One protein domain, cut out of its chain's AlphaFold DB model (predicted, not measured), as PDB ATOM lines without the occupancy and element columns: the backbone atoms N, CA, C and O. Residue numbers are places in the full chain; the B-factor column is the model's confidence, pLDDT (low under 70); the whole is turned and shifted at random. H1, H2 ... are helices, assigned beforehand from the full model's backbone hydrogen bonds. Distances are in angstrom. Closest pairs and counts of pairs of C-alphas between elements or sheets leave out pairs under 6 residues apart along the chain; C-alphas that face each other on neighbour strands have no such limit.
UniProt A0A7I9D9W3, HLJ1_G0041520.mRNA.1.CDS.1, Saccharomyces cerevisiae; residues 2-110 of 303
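What this domain is: This is residues 2 to 110 of the 303 residues of the protein "HLJ1_G0041520.mRNA.1.CDS.1" of Saccharomyces cerevisiae (UniProt A0A7I9D9W3). H1 lies between H2 and H5 in a rough layer, H3 crosses one face, H4 sits near one end of H3, and residues 103 to 110 stick out. The printed part has 109 residues with five named helices, H1 to H5: all helix. It is compact, radius of gyration of the C-alphas 14.6 A, spanning 46 by 34 by 19 A.

How they stand to each other: H1, residues 2 to 17, forms a hairpin with H2, residues 23 to 39; closest C-alphas Glu 13 and Val 29, 6.0 A. Residues 82 to 94 of H5, residues 81 to 108, touch H1; closest C-alphas Thr 15 and Ala 90, 4.9 A. H3, residues 52 to 68, touches H2, about perpendicular at 89 degrees; closest C-alphas Trp 26 and Ala 52, 5.1 A. H4, residues 73 to 79, is close to but not clearly touching H3; closest C-alphas Phe 67 and Lys 73, 6.5 A. O i to N i+4 pairs are within hydrogen-bond range throughout H1 and H4, and in 10 of 13 for H2, 11 of 13 for H3, 22 of 24 for H5.

Where its parts are: C-alpha 2, where H1 begins, is at (20.006, 33.928, 48.424); H5 is 40.9 A long from first to last C-alpha, and C-alpha 108, where it ends, is at (59.876, 20.463, 35.913).

The domain as a whole: The printed part has no cut; link H2 to H3 is long. Residues 69 to 79 and 108 to 110 have pLDDT under 70.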
ATOM      1  N   SER A   2      19.600  34.372  49.783       73.31
ATOM      2  CA  SER A   2      20.006  33.928  48.424       73.31
ATOM      3  C   SER A   2      21.517  34.035  48.163       73.31
ATOM      4  O   SER A   2      22.103  33.091  47.652       73.31
ATOM      5  N   LEU A   3      22.165  35.121  48.599       75.88
ATOM      6  CA  LEU A   3      23.592  35.366  48.335       75.88
ATOM      7  C   LEU A   3      24.522  34.356  49.035       75.88
ATOM      8  O   LEU A   3      25.500  33.903  48.456       75.88
ATOM      9  N   SER A   4      24.171  33.916  50.249       80.12
ATOM     10  CA  SER A   4      24.876  32.819  50.935       80.12
ATOM     11  C   SER A   4      24.714  31.483  50.198       80.12
ATOM     12  O   SER A   4      25.687  30.755  50.059       80.12
ATOM     13  N   LYS A   5      23.536  31.184  49.630       84.94
ATOM     14  CA  LYS A   5      23.351  29.978  48.802       84.94
ATOM     15  C   LYS A   5      24.189  30.022  47.521       84.94
ATOM     16  O   LYS A   5      24.812  29.023  47.184       84.94
ATOM     17  N   GLN A   6      24.233  31.172  46.848       87.00
ATOM     18  CA  GLN A   6      25.064  31.376  45.656       87.00
ATOM     19  C   GLN A   6      26.553  31.216  45.979       87.00
ATOM     20  O   GLN A   6      27.255  30.515  45.263       87.00
ATOM     21  N   LEU A   7      27.016  31.793  47.092       86.56
ATOM     22  CA  LEU A   7      28.395  31.640  47.555       86.56
ATOM     23  C   LEU A   7      28.725  30.185  47.906       86.56
ATOM     24  O   LEU A   7      29.778  29.689  47.528       86.56
ATOM     25  N   THR A   8      27.814  29.480  48.579       89.31
ATOM     26  CA  THR A   8      27.973  28.047  48.851       89.31
ATOM     27  C   THR A   8      28.091  27.245  47.557       89.31
ATOM     28  O   THR A   8      28.969  26.392  47.467       89.31
ATOM     29  N   GLN A   9      27.247  27.509  46.553       90.81
ATOM     30  CA  GLN A   9      27.363  26.835  45.259       90.81
ATOM     31  C   GLN A   9      28.689  27.170  44.572       90.81
ATOM     32  O   GLN A   9      29.336  26.276  44.039       90.81
ATOM     33  N   PHE A  10      29.120  28.430  44.644       90.12
ATOM     34  CA  PHE A  10      30.404  28.849  44.099       90.12
ATOM     35  C   PHE A  10      31.563  28.056  44.710       90.12
ATOM     36  O   PHE A  10      32.354  27.461  43.984       90.12
ATOM     37  N   CYS A  11      31.612  27.959  46.038       90.12
ATOM     38  CA  CYS A  11      32.622  27.167  46.730       90.12
ATOM     39  C   CYS A  11      32.562  25.678  46.361       90.12
ATOM     40  O   CYS A  11      33.605  25.076  46.141       90.12
ATOM     41  N   LYS A  12      31.366  25.093  46.213       92.25
ATOM     42  CA  LYS A  12      31.215  23.692  45.783       92.25
ATOM     43  C   LYS A  12      31.784  23.431  44.390       92.25
ATOM     44  O   LYS A  12      32.433  22.409  44.192       92.25
ATOM     45  N   GLU A  13      31.563  24.336  43.438       92.12
ATOM     46  CA  GLU A  13      32.137  24.198  42.092       92.12
ATOM     47  C   GLU A  13      33.665  24.301  42.110       92.12
ATOM     48  O   GLU A  13      34.329  23.581  41.368       92.12
ATOM     49  N   ILE A  14      34.232  25.135  42.985       90.75
ATOM     50  CA  ILE A  14      35.686  25.233  43.168       90.75
ATOM     51  C   ILE A  14      36.239  23.939  43.766       90.75
ATOM     52  O   ILE A  14      37.193  23.384  43.235       90.75
ATOM     53  N   THR A  15      35.614  23.411  44.820       90.88
ATOM     54  CA  THR A  15      36.015  22.130  45.421       90.88
ATOM     55  C   THR A  15      35.942  20.981  44.412       90.88
ATOM     56  O   THR A  15      36.804  20.111  44.411       90.88
ATOM     57  N   LYS A  16      34.927  20.973  43.539       90.75
ATOM     58  CA  LYS A  16      34.699  19.897  42.566       90.75
ATOM     59  C   LYS A  16      35.659  19.934  41.377       90.75
ATOM     60  O   LYS A  16      36.136  18.883  40.968       90.75
ATOM     61  N   ASN A  17      35.869  21.110  40.786       88.75
ATOM     62  CA  ASN A  17      36.646  21.253  39.549       88.75
ATOM     63  C   ASN A  17      38.099  21.673  39.807       88.75
ATOM     64  O   ASN A  17      38.878  21.737  38.864       88.75
ATOM     65  N   THR A  18      38.442  21.972  41.065       87.94
ATOM     66  CA  THR A  18      39.803  22.253  41.540       87.94
ATOM     67  C   THR A  18      40.574  23.243  40.651       87.94
ATOM     68  O   THR A  18      41.669  22.913  40.195       87.94
ATOM     69  N   PRO A  19      40.020  24.439  40.354       86.00
ATOM     70  CA  PRO A  19      40.695  25.398  39.489       86.00
ATOM     71  C   PRO A  19      41.979  25.922  40.150       86.00
ATOM     72  O   PRO A  19      42.011  26.090  41.371       86.00
ATOM     73  N   CYS A  20      43.017  26.218  39.365       82.69
ATOM     74  CA  CYS A  20      44.306  26.695  39.874       82.69
ATOM     75  C   CYS A  20      44.612  28.132  39.394       82.69
ATOM     76  O   CYS A  20      43.745  29.014  39.399       82.69
ATOM     77  N   LEU A  21      45.879  28.387  39.062       80.31
ATOM     78  CA  LEU A  21      46.437  29.671  38.638       80.31
ATOM     79  C   LEU A  21      46.221  29.955  37.147       80.31
ATOM     80  O   LEU A  21      46.354  31.110  36.741       80.31
ATOM     81  N   ASP A  22      45.947  28.926  36.339       81.75
ATOM     82  CA  ASP A  22      45.653  29.093  34.919       81.75
ATOM     83  C   ASP A  22      44.186  29.483  34.743       81.75
ATOM     84  O   ASP A  22      43.282  28.864  35.298       81.75
ATOM     85  N   THR A  23      43.946  30.520  33.946       80.56
ATOM     86  CA  THR A  23      42.604  30.976  33.599       80.56
ATOM     87  C   THR A  23      41.799  29.879  32.888       80.56
ATOM     88  O   THR A  23      40.581  29.851  33.045       80.56
ATOM     89  N   HIS A  24      42.434  28.953  32.161       84.38
ATOM     90  CA  HIS A  24      41.716  27.863  31.489       84.38
ATOM     91  C   HIS A  24      41.000  26.926  32.477       84.38
ATOM     92  O   HIS A  24      39.869  26.502  32.227       84.38
ATOM     93  N   ASP A  25      41.581  26.699  33.659       84.44
ATOM     94  CA  ASP A  25      40.990  25.842  34.697       84.44
ATOM     95  C   ASP A  25      39.646  26.389  35.220       84.44
ATOM     96  O   ASP A  25      38.824  25.664  35.787       84.44
ATOM     97  N   TRP A  26      39.391  27.687  35.019       91.06
ATOM     98  CA  TRP A  26      38.175  28.367  35.459       91.06
ATOM     99  C   TRP A  26      37.023  28.282  34.452       91.06
ATOM    100  O   TRP A  26      35.891  28.616  34.808       91.06
ATOM    101  N   GLU A  27      37.254  27.831  33.217       91.75
ATOM    102  CA  GLU A  27      36.215  27.791  32.177       91.75
ATOM    103  C   GLU A  27      35.053  26.861  32.549       91.75
ATOM    104  O   GLU A  27      33.884  27.237  32.422       91.75
ATOM    105  N   VAL A  28      35.365  25.679  33.090       91.12
ATOM    106  CA  VAL A  28      34.358  24.706  33.548       91.12
ATOM    107  C   VAL A  28      33.555  25.269  34.721       91.12
ATOM    108  O   VAL A  28      32.327  25.158  34.758       91.12
ATOM    109  N   VAL A  29      34.231  25.945  35.655       91.75
ATOM    110  CA  VAL A  29      33.594  26.599  36.807       91.75
ATOM    111  C   VAL A  29      32.634  27.693  36.336       91.75
ATOM    112  O   VAL A  29      31.497  27.755  36.806       91.75
ATOM    113  N   VAL A  30      33.041  28.511  35.361       93.00
ATOM    114  CA  VAL A  30      32.178  29.535  34.754       93.00
ATOM    115  C   VAL A  30      30.950  28.923  34.103       93.00
ATOM    116  O   VAL A  30      29.840  29.389  34.364       93.00
ATOM    117  N   ALA A  31      31.124  27.889  33.279       92.00
ATOM    118  CA  ALA A  31      30.018  27.246  32.575       92.00
ATOM    119  C   ALA A  31      28.972  26.689  33.555       92.00
ATOM    120  O   ALA A  31      27.770  26.937  33.395       92.00
ATOM    121  N   ASN A  32      29.428  26.012  34.614       92.44
ATOM    122  CA  ASN A  32      28.550  25.442  35.633       92.44
ATOM    123  C   ASN A  32      27.824  26.531  36.435       92.44
ATOM    124  O   ASN A  32      26.615  26.433  36.654       92.44
ATOM    125  N   LEU A  33      28.522  27.598  36.840       92.12
ATOM    126  CA  LEU A  33      27.919  28.683  37.623       92.12
ATOM    127  C   LEU A  33      26.938  29.518  36.812       92.12
ATOM    128  O   LEU A  33      25.862  29.844  37.312       92.12
ATOM    129  N   ASN A  34      27.275  29.842  35.566       92.94
ATOM    130  CA  ASN A  34      26.373  30.551  34.664       92.94
ATOM    131  C   ASN A  34      25.078  29.755  34.446       92.94
ATOM    132  O   ASN A  34      23.988  30.322  34.551       92.94
ATOM    133  N   SER A  35      25.192  28.440  34.229       92.19
ATOM    134  CA  SER A  35      24.038  27.544  34.083       92.19
ATOM    135  C   SER A  35      23.200  27.503  35.362       92.19
ATOM    136  O   SER A  35      21.999  27.773  35.321       92.19
ATOM    137  N   TYR A  36      23.838  27.296  36.519       91.69
ATOM    138  CA  TYR A  36      23.165  27.279  37.818       91.69
ATOM    139  C   TYR A  36      22.417  28.588  38.109       91.69
ATOM    140  O   TYR A  36      21.263  28.564  38.545       91.69
ATOM    141  N   LEU A  37      23.053  29.740  37.884       90.19
ATOM    142  CA  LEU A  37      22.457  31.045  38.174       90.19
ATOM    143  C   LEU A  37      21.257  31.340  37.269       90.19
ATOM    144  O   LEU A  37      20.264  31.900  37.743       90.19
ATOM    145  N   TYR A  38      21.326  30.931  36.003       90.75
ATOM    146  CA  TYR A  38      20.228  31.075  35.055       90.75
ATOM    147  C   TYR A  38      19.043  30.162  35.406       90.75
ATOM    148  O   TYR A  38      17.914  30.635  35.550       90.75
ATOM    149  N   GLU A  39      19.293  28.868  35.627       91.62
ATOM    150  CA  GLU A  39      18.252  27.877  35.942       91.62
ATOM    151  C   GLU A  39      17.513  28.193  37.248       91.62
ATOM    152  O   GLU A  39      16.291  28.064  37.332       91.62
ATOM    153  N   ASN A  40      18.236  28.687  38.256       89.25
ATOM    154  CA  ASN A  40      17.654  29.076  39.541       89.25
ATOM    155  C   ASN A  40      17.027  30.482  39.532       89.25
ATOM    156  O   ASN A  40      16.622  30.968  40.591       89.25
ATOM    157  N   LYS A  41      16.957  31.154  38.372       88.94
ATOM    158  CA  LYS A  41      16.465  32.540  38.221       88.94
ATOM    159  C   LYS A  41      17.177  33.533  39.150       88.94
ATOM    160  O   LYS A  41      16.610  34.542  39.564       88.94
ATOM    161  N   ALA A  42      18.422  33.225  39.504       86.88
ATOM    162  CA  ALA A  42      19.303  34.101  40.266       86.88
ATOM    163  C   ALA A  42      19.934  35.179  39.371       86.88
ATOM    164  O   ALA A  42      20.342  36.224  39.875       86.88
ATOM    165  N   TRP A  43      19.993  34.924  38.063       88.12
ATOM    166  CA  TRP A  43      20.389  35.876  37.038       88.12
ATOM    167  C   TRP A  43      19.490  35.741  35.808       88.12
ATOM    168  O   TRP A  43      19.035  34.648  35.478       88.12
ATOM    169  N   ASN A  44      19.229  36.858  35.129       86.31
ATOM    170  CA  ASN A  44      18.266  36.895  34.025       86.31
ATOM    171  C   ASN A  44      18.828  36.344  32.709       86.31
ATOM    172  O   ASN A  44      18.063  35.987  31.816       86.31
ATOM    173  N   THR A  45      20.152  36.295  32.562       88.31
ATOM    174  CA  THR A  45      20.812  35.839  31.334       88.31
ATOM    175  C   THR A  45      21.648  34.592  31.598       88.31
ATOM    176  O   THR A  45      21.978  34.271  32.737       88.31
ATOM    177  N   LYS A  46      22.034  33.892  30.530       86.94
ATOM    178  CA  LYS A  46      22.941  32.735  30.608       86.94
ATOM    179  C   LYS A  46      24.405  33.116  30.871       86.94
ATOM    180  O   LYS A  46      25.263  32.243  30.865       86.94
ATOM    181  N   TYR A  47      24.701  34.399  31.069       87.38
ATOM    182  CA  TYR A  47      26.061  34.926  31.151       87.38
ATOM    183  C   TYR A  47      26.155  35.883  32.341       87.38
ATOM    184  O   TYR A  47      26.020  37.097  32.185       87.38
ATOM    185  N   PHE A  48      26.309  35.330  33.546       87.31
ATOM    186  CA  PHE A  48      26.635  36.132  34.727       87.31
ATOM    187  C   PHE A  48      28.110  36.544  34.686       87.31
ATOM    188  O   PHE A  48      28.430  37.725  34.781       87.31
ATOM    189  N   PHE A  49      28.997  35.573  34.469       90.00
ATOM    190  CA  PHE A  49      30.393  35.813  34.127       90.00
ATOM    191  C   PHE A  49      30.550  35.842  32.611       90.00
ATOM    192  O   PHE A  49      30.060  34.943  31.921       90.00
ATOM    193  N   PHE A  50      31.243  36.863  32.106       86.50
ATOM    194  CA  PHE A  50      31.548  36.977  30.684       86.50
ATOM    195  C   PHE A  50      32.683  36.027  30.279       86.50
ATOM    196  O   PHE A  50      32.615  35.415  29.217       86.50
ATOM    197  N   ASN A  51      33.694  35.854  31.134       87.44
ATOM    198  CA  ASN A  51      34.795  34.917  30.911       87.44
ATOM    199  C   ASN A  51      35.346  34.322  32.225       87.44
ATOM    200  O   ASN A  51      34.953  34.703  33.331       87.44
ATOM    201  N   ALA A  52      36.278  33.378  32.078       88.44
ATOM    202  CA  ALA A  52      37.017  32.739  33.166       88.44
ATOM    203  C   ALA A  52      37.762  33.738  34.071       88.44
ATOM    204  O   ALA A  52      37.718  33.610  35.294       88.44
ATOM    205  N   THR A  53      38.363  34.782  33.492       87.38
ATOM    206  CA  THR A  53      39.088  35.824  34.235       87.38
ATOM    207  C   THR A  53      38.179  36.593  35.196       87.38
ATOM    208  O   THR A  53      38.577  36.893  36.322       87.38
ATOM    209  N   ASP A  54      36.943  36.893  34.793       86.62
ATOM    210  CA  ASP A  54      35.974  37.581  35.647       86.62
ATOM    211  C   ASP A  54      35.567  36.717  36.845       86.62
ATOM    212  O   ASP A  54      35.441  37.219  37.966       86.62
ATOM    213  N   CYS A  55      35.414  35.409  36.632       89.25
ATOM    214  CA  CYS A  55      35.101  34.456  37.694       89.25
ATOM    215  C   CYS A  55      36.269  34.270  38.669       89.25
ATOM    216  O   CYS A  55      36.073  34.351  39.884       89.25
ATOM    217  N   GLU A  56      37.488  34.105  38.157       89.62
ATOM    218  CA  GLU A  56      38.714  34.052  38.961       89.62
ATOM    219  C   GLU A  56      38.858  35.326  39.812       89.62
ATOM    220  O   GLU A  56      39.075  35.277  41.027       89.62
ATOM    221  N   LYS A  57      38.659  36.502  39.204       86.62
ATOM    222  CA  LYS A  57      38.703  37.793  39.903       86.62
ATOM    223  C   LYS A  57      37.628  37.898  40.985       86.62
ATOM    224  O   LYS A  57      37.902  38.411  42.078       86.62
ATOM    225  N   MET A  58      36.420  37.409  40.714       86.69
ATOM    226  CA  MET A  58      35.330  37.374  41.691       86.69
ATOM    227  C   MET A  58      35.673  36.467  42.875       86.69
ATOM    228  O   MET A  58      35.476  36.871  44.024       86.69
ATOM    229  N   PHE A  59      36.243  35.284  42.622       89.19
ATOM    230  CA  PHE A  59      36.730  34.396  43.678       89.19
ATOM    231  C   PHE A  59      37.803  35.080  44.525       89.19
ATOM    232  O   PHE A  59      37.692  35.114  45.755       89.19
ATOM    233  N   ARG A  60      38.804  35.691  43.881       87.50
ATOM    234  CA  ARG A  60      39.909  36.349  44.584       87.50
ATOM    235  C   ARG A  60      39.425  37.453  45.519       87.50
ATOM    236  O   ARG A  60      39.780  37.480  46.693       87.50
ATOM    237  N   THR A  61      38.575  38.337  45.014       83.25
ATOM    238  CA  THR A  61      38.106  39.518  45.757       83.25
ATOM    239  C   THR A  61      37.038  39.195  46.805       83.25
ATOM    240  O   THR A  61      36.978  39.846  47.851       83.25
ATOM    241  N   THR A  62      36.203  38.179  46.563       82.56
ATOM    242  CA  THR A  62      35.060  37.851  47.436       82.56
ATOM    243  C   THR A  62      35.380  36.769  48.463       82.56
ATOM    244  O   THR A  62      34.875  36.825  49.586       82.56
ATOM    245  N   VAL A  63      36.225  35.800  48.101       86.38
ATOM    246  CA  VAL A  63      36.507  34.605  48.907       86.38
ATOM    247  C   VAL A  63      37.962  34.591  49.369       86.38
ATOM    248  O   VAL A  63      38.224  34.618  50.567       86.38
ATOM    249  N   LEU A  64      38.923  34.618  48.449       86.69
ATOM    250  CA  LEU A  64      40.331  34.408  48.790       86.69
ATOM    251  C   LEU A  64      40.917  35.514  49.678       86.69
ATOM    252  O   LEU A  64      41.438  35.238  50.761       86.69
ATOM    253  N   GLU A  65      40.845  36.770  49.235       83.25
ATOM    254  CA  GLU A  65      41.449  37.902  49.939       83.25
ATOM    255  C   GLU A  65      40.805  38.139  51.314       83.25
ATOM    256  O   GLU A  65      41.544  38.204  52.304       83.25
ATOM    257  N   PRO A  66      39.464  38.219  51.454       78.81
ATOM    258  CA  PRO A  66      38.846  38.541  52.739       78.81
ATOM    259  C   PRO A  66      39.085  37.478  53.815       78.81
ATOM    260  O   PRO A  66      39.311  37.820  54.980       78.81
ATOM    261  N   PHE A  67      39.041  36.197  53.440       78.56
ATOM    262  CA  PHE A  67      39.177  35.094  54.391       78.56
ATOM    263  C   PHE A  67      40.637  34.849  54.788       78.56
ATOM    264  O   PHE A  67      40.904  34.511  55.948       78.56
ATOM    265  N   SER A  68      41.582  35.143  53.892       77.44
ATOM    266  CA  SER A  68      43.018  35.074  54.176       77.44
ATOM    267  C   SER A  68      43.549  36.273  54.969       77.44
ATOM    268  O   SER A  68      44.375  36.110  55.867       77.44
ATOM    269  N   LEU A  69      43.048  37.489  54.711       69.62
ATOM    270  CA  LEU A  69      43.504  38.711  55.394       69.62
ATOM    271  C   LEU A  69      43.044  38.825  56.853       69.62
ATOM    272  O   LEU A  69      43.517  39.710  57.569       69.62
ATOM    273  N   LYS A  70      42.090  37.992  57.292       66.06
ATOM    274  CA  LYS A  70      41.408  38.052  58.603       66.06
ATOM    275  C   LYS A  70      40.782  39.418  58.961       66.06
ATOM    276  O   LYS A  70      40.217  39.538  60.043       66.06
ATOM    277  N   LYS A  71      40.844  40.424  58.074       55.25
ATOM    278  CA  LYS A  71      40.498  41.831  58.348       55.25
ATOM    279  C   LYS A  71      39.027  42.049  58.697       55.25
ATOM    280  O   LYS A  71      38.743  42.897  59.526       55.25
ATOM    281  N   ASP A  72      38.140  41.211  58.163       53.81
ATOM    282  CA  ASP A  72      36.693  41.296  58.396       53.81
ATOM    283  C   ASP A  72      36.098  39.956  58.835       53.81
ATOM    284  O   ASP A  72      34.901  39.721  58.644       53.81
ATOM    285  N   LYS A  73      36.920  39.049  59.396       54.38
ATOM    286  CA  LYS A  73      36.465  37.696  59.752       54.38
ATOM    287  C   LYS A  73      35.194  37.769  60.595       54.38
ATOM    288  O   LYS A  73      34.209  37.159  60.224       54.38
ATOM    289  N   ALA A  74      35.142  38.602  61.632       56.25
ATOM    290  CA  ALA A  74      33.966  38.681  62.501       56.25
ATOM    291  C   ALA A  74      32.679  39.161  61.791       56.25
ATOM    292  O   ALA A  74      31.610  38.608  62.035       56.25
ATOM    293  N   ALA A  75      32.760  40.152  60.895       60.50
ATOM    294  CA  ALA A  75      31.584  40.713  60.221       60.50
ATOM    295  C   ALA A  75      31.110  39.848  59.037       60.50
ATOM    296  O   ALA A  75      29.910  39.616  58.888       60.50
ATOM    297  N   LYS A  76      32.039  39.315  58.227       60.22
ATOM    298  CA  LYS A  76      31.718  38.476  57.057       60.22
ATOM    299  C   LYS A  76      31.408  37.020  57.423       60.22
ATOM    300  O   LYS A  76      30.500  36.434  56.843       60.22
ATOM    301  N   VAL A  77      32.071  36.447  58.433       60.28
ATOM    302  CA  VAL A  77      31.686  35.129  58.993       60.28
ATOM    303  C   VAL A  77      30.282  35.211  59.595       60.28
ATOM    304  O   VAL A  77      29.512  34.262  59.481       60.28
ATOM    305  N   LYS A  78      29.892  36.366  60.155       62.28
ATOM    306  CA  LYS A  78      28.525  36.591  60.638       62.28
ATOM    307  C   LYS A  78      27.499  36.672  59.498       62.28
ATOM    308  O   LYS A  78      26.393  36.170  59.673       62.28
ATOM    309  N   SER A  79      27.840  37.248  58.339       68.38
ATOM    310  CA  SER A  79      26.926  37.333  57.184       68.38
ATOM    311  C   SER A  79      26.820  36.040  56.368       68.38
ATOM    312  O   SER A  79      25.796  35.815  55.723       68.38
ATOM    313  N   PHE A  80      27.852  35.191  56.395       70.75
ATOM    314  CA  PHE A  80      27.951  33.964  55.593       70.75
ATOM    315  C   PHE A  80      28.057  32.689  56.428       70.75
ATOM    316  O   PHE A  80      28.565  31.692  55.932       70.75
ATOM    317  N   LYS A  81      27.584  32.712  57.678       75.12
ATOM    318  CA  LYS A  81      27.774  31.644  58.674       75.12
ATOM    319  C   LYS A  81      27.568  30.225  58.120       75.12
ATOM    320  O   LYS A  81      28.415  29.369  58.340       75.12
ATOM    321  N   ASP A  82      26.505  30.011  57.345       80.12
ATOM    322  CA  ASP A  82      26.159  28.699  56.769       80.12
ATOM    323  C   ASP A  82      27.081  28.275  55.605       80.12
ATOM    324  O   ASP A  82      27.193  27.095  55.283       80.12
ATOM    325  N   SER A  83      27.750  29.233  54.962       83.69
ATOM    326  CA  SER A  83      28.670  29.019  53.840       83.69
ATOM    327  C   SER A  83      30.126  28.839  54.282       83.69
ATOM    328  O   SER A  83      30.930  28.374  53.483       83.69
ATOM    329  N   VAL A  84      30.473  29.186  55.529       84.81
ATOM    330  CA  VAL A  84      31.858  29.161  56.042       84.81
ATOM    331  C   VAL A  84      32.547  27.802  55.864       84.81
ATOM    332  O   VAL A  84      33.659  27.818  55.346       84.81
ATOM    333  N   PRO A  85      31.924  26.648  56.185       87.56
ATOM    334  CA  PRO A  85      32.585  25.354  56.000       87.56
ATOM    335  C   PRO A  85      32.977  25.099  54.540       87.56
ATOM    336  O   PRO A  85      34.091  24.673  54.260       87.56
ATOM    337  N   TYR A  86      32.095  25.449  53.601       88.19
ATOM    338  CA  TYR A  86      32.352  25.310  52.166       88.19
ATOM    339  C   TYR A  86      33.437  26.272  51.680       88.19
ATOM    340  O   TYR A  86      34.207  25.937  50.789       88.19
ATOM    341  N   ILE A  87      33.501  27.474  52.256       87.94
ATOM    342  CA  ILE A  87      34.555  28.445  51.952       87.94
ATOM    343  C   ILE A  87      35.908  27.914  52.420       87.94
ATOM    344  O   ILE A  87      36.872  27.971  51.666       87.94
ATOM    345  N   GLU A  88      35.989  27.395  53.645       88.38
ATOM    346  CA  GLU A  88      37.226  26.824  54.186       88.38
ATOM    347  C   GLU A  88      37.684  25.602  53.382       88.38
ATOM    348  O   GLU A  88      38.865  25.506  53.053       88.38
ATOM    349  N   GLU A  89      36.754  24.731  52.987       90.81
ATOM    350  CA  GLU A  89      37.024  23.585  52.117       90.81
ATOM    351  C   GLU A  89      37.538  24.020  50.736       90.81
ATOM    352  O   GLU A  89      38.604  23.578  50.310       90.81
ATOM    353  N   ALA A  90      36.835  24.939  50.065       89.88
ATOM    354  CA  ALA A  90      37.231  25.440  48.751       89.88
ATOM    355  C   ALA A  90      38.602  26.129  48.786       89.88
ATOM    356  O   ALA A  90      39.413  25.937  47.884       89.88
ATOM    357  N   LEU A  91      38.889  26.905  49.839       90.12
ATOM    358  CA  LEU A  91      40.207  27.506  50.041       90.12
ATOM    359  C   LEU A  91      41.279  26.437  50.272       90.12
ATOM    360  O   LEU A  91      42.358  26.545  49.698       90.12
ATOM    361  N   GLY A  92      40.995  25.409  51.076       88.88
ATOM    362  CA  GLY A  92      41.923  24.304  51.320       88.88
ATOM    363  C   GLY A  92      42.298  23.563  50.037       88.88
ATOM    364  O   GLY A  92      43.483  23.369  49.764       88.88
ATOM    365  N   VAL A  93      41.305  23.221  49.213       91.44
ATOM    366  CA  VAL A  93      41.516  22.607  47.893       91.44
ATOM    367  C   VAL A  93      42.318  23.531  46.982       91.44
ATOM    368  O   VAL A  93      43.329  23.113  46.422       91.44
ATOM    369  N   TYR A  94      41.928  24.804  46.898       90.88
ATOM    370  CA  TYR A  94      42.606  25.787  46.060       90.88
ATOM    371  C   TYR A  94      44.089  25.950  46.418       90.88
ATOM    372  O   TYR A  94      44.955  25.849  45.554       90.88
ATOM    373  N   PHE A  95      44.408  26.146  47.702       90.12
ATOM    374  CA  PHE A  95      45.796  26.273  48.150       90.12
ATOM    375  C   PHE A  95      46.596  24.981  47.949       90.12
ATOM    376  O   PHE A  95      47.786  25.058  47.655       90.12
ATOM    377  N   THR A  96      45.958  23.813  48.060       91.12
ATOM    378  CA  THR A  96      46.606  22.527  47.770       91.12
ATOM    379  C   THR A  96      47.006  22.432  46.296       91.12
ATOM    380  O   THR A  96      48.121  22.012  45.992       91.12
ATOM    381  N   GLU A  97      46.138  22.859  45.375       90.88
ATOM    382  CA  GLU A  97      46.463  22.894  43.943       90.88
ATOM    383  C   GLU A  97      47.532  23.936  43.607       90.88
ATOM    384  O   GLU A  97      48.455  23.646  42.846       90.88
ATOM    385  N   VAL A  98      47.486  25.116  44.234       89.94
ATOM    386  CA  VAL A  98      48.558  26.119  44.113       89.94
ATOM    387  C   VAL A  98      49.897  25.539  44.576       89.94
ATOM    388  O   VAL A  98      50.909  25.724  43.902       89.94
ATOM    389  N   GLU A  99      49.920  24.802  45.690       90.38
ATOM    390  CA  GLU A  99      51.137  24.174  46.207       90.38
ATOM    391  C   GLU A  99      51.677  23.089  45.271       90.38
ATOM    392  O   GLU A  99      52.884  23.039  45.016       90.38
ATOM    393  N   LYS A 100      50.801  22.242  44.718       90.00
ATOM    394  CA  LYS A 100      51.182  21.257  43.696       90.00
ATOM    395  C   LYS A 100      51.767  21.944  42.467       90.00
ATOM    396  O   LYS A 100      52.835  21.545  42.004       90.00
ATOM    397  N   HIS A 101      51.110  22.993  41.972       88.50
ATOM    398  CA  HIS A 101      51.584  23.748  40.818       88.50
ATOM    399  C   HIS A 101      52.932  24.427  41.098       88.50
ATOM    400  O   HIS A 101      53.812  24.388  40.246       88.50
ATOM    401  N   TRP A 102      53.138  24.986  42.293       88.94
ATOM    402  CA  TRP A 102      54.431  25.536  42.713       88.94
ATOM    403  C   TRP A 102      55.539  24.479  42.741       88.94
ATOM    404  O   TRP A 102      56.627  24.713  42.217       88.94
ATOM    405  N   LYS A 103      55.264  23.302  43.315       88.88
ATOM    406  CA  LYS A 103      56.217  22.185  43.347       88.88
ATOM    407  C   LYS A 103      56.602  21.756  41.933       88.88
ATOM    408  O   LYS A 103      57.786  21.769  41.623       88.88
ATOM    409  N   LEU A 104      55.612  21.493  41.074       86.62
ATOM    410  CA  LEU A 104      55.819  21.168  39.656       86.62
ATOM    411  C   LEU A 104      56.607  22.259  38.927       86.62
ATOM    412  O   LEU A 104      57.520  21.958  38.163       86.62
ATOM    413  N   PHE A 105      56.285  23.527  39.185       83.88
ATOM    414  CA  PHE A 105      56.984  24.662  38.598       83.88
ATOM    415  C   PHE A 105      58.480  24.648  38.947       83.88
ATOM    416  O   PHE A 105      59.312  24.845  38.065       83.88
ATOM    417  N   ASN A 106      58.828  24.346  40.199       80.50
ATOM    418  CA  ASN A 106      60.219  24.279  40.644       80.50
ATOM    419  C   ASN A 106      60.962  23.014  40.187       80.50
ATOM    420  O   ASN A 106      62.164  23.095  39.954       80.50
ATOM    421  N   THR A 107      60.293  21.862  40.052       75.25
ATOM    422  CA  THR A 107      60.944  20.609  39.619       75.25
ATOM    423  C   THR A 107      61.032  20.439  38.104       75.25
ATOM    424  O   THR A 107      62.059  19.979  37.619       75.25
ATOM    425  N   GLU A 108      59.983  20.778  37.351       61.59
ATOM    426  CA  GLU A 108      59.876  20.463  35.913       61.59
ATOM    427  C   GLU A 108      60.000  21.692  35.006       61.59
ATOM    428  O   GLU A 108      60.421  21.571  33.857       61.59
ATOM    429  N   LYS A 109      59.634  22.882  35.501       56.47
ATOM    430  CA  LYS A 109      59.680  24.143  34.739       56.47
ATOM    431  C   LYS A 109      60.777  25.089  35.221       56.47
ATOM    432  O   LYS A 109      60.720  26.276  34.891       56.47
ATOM    433  N   SER A 110      61.764  24.598  35.974       59.50
ATOM    434  CA  SER A 110      62.910  25.419  36.353       59.50
ATOM    435  C   SER A 110      63.581  25.931  35.079       59.50
ATOM    436  O   SER A 110      64.130  25.186  34.269       59.50
TER     437      SER A 110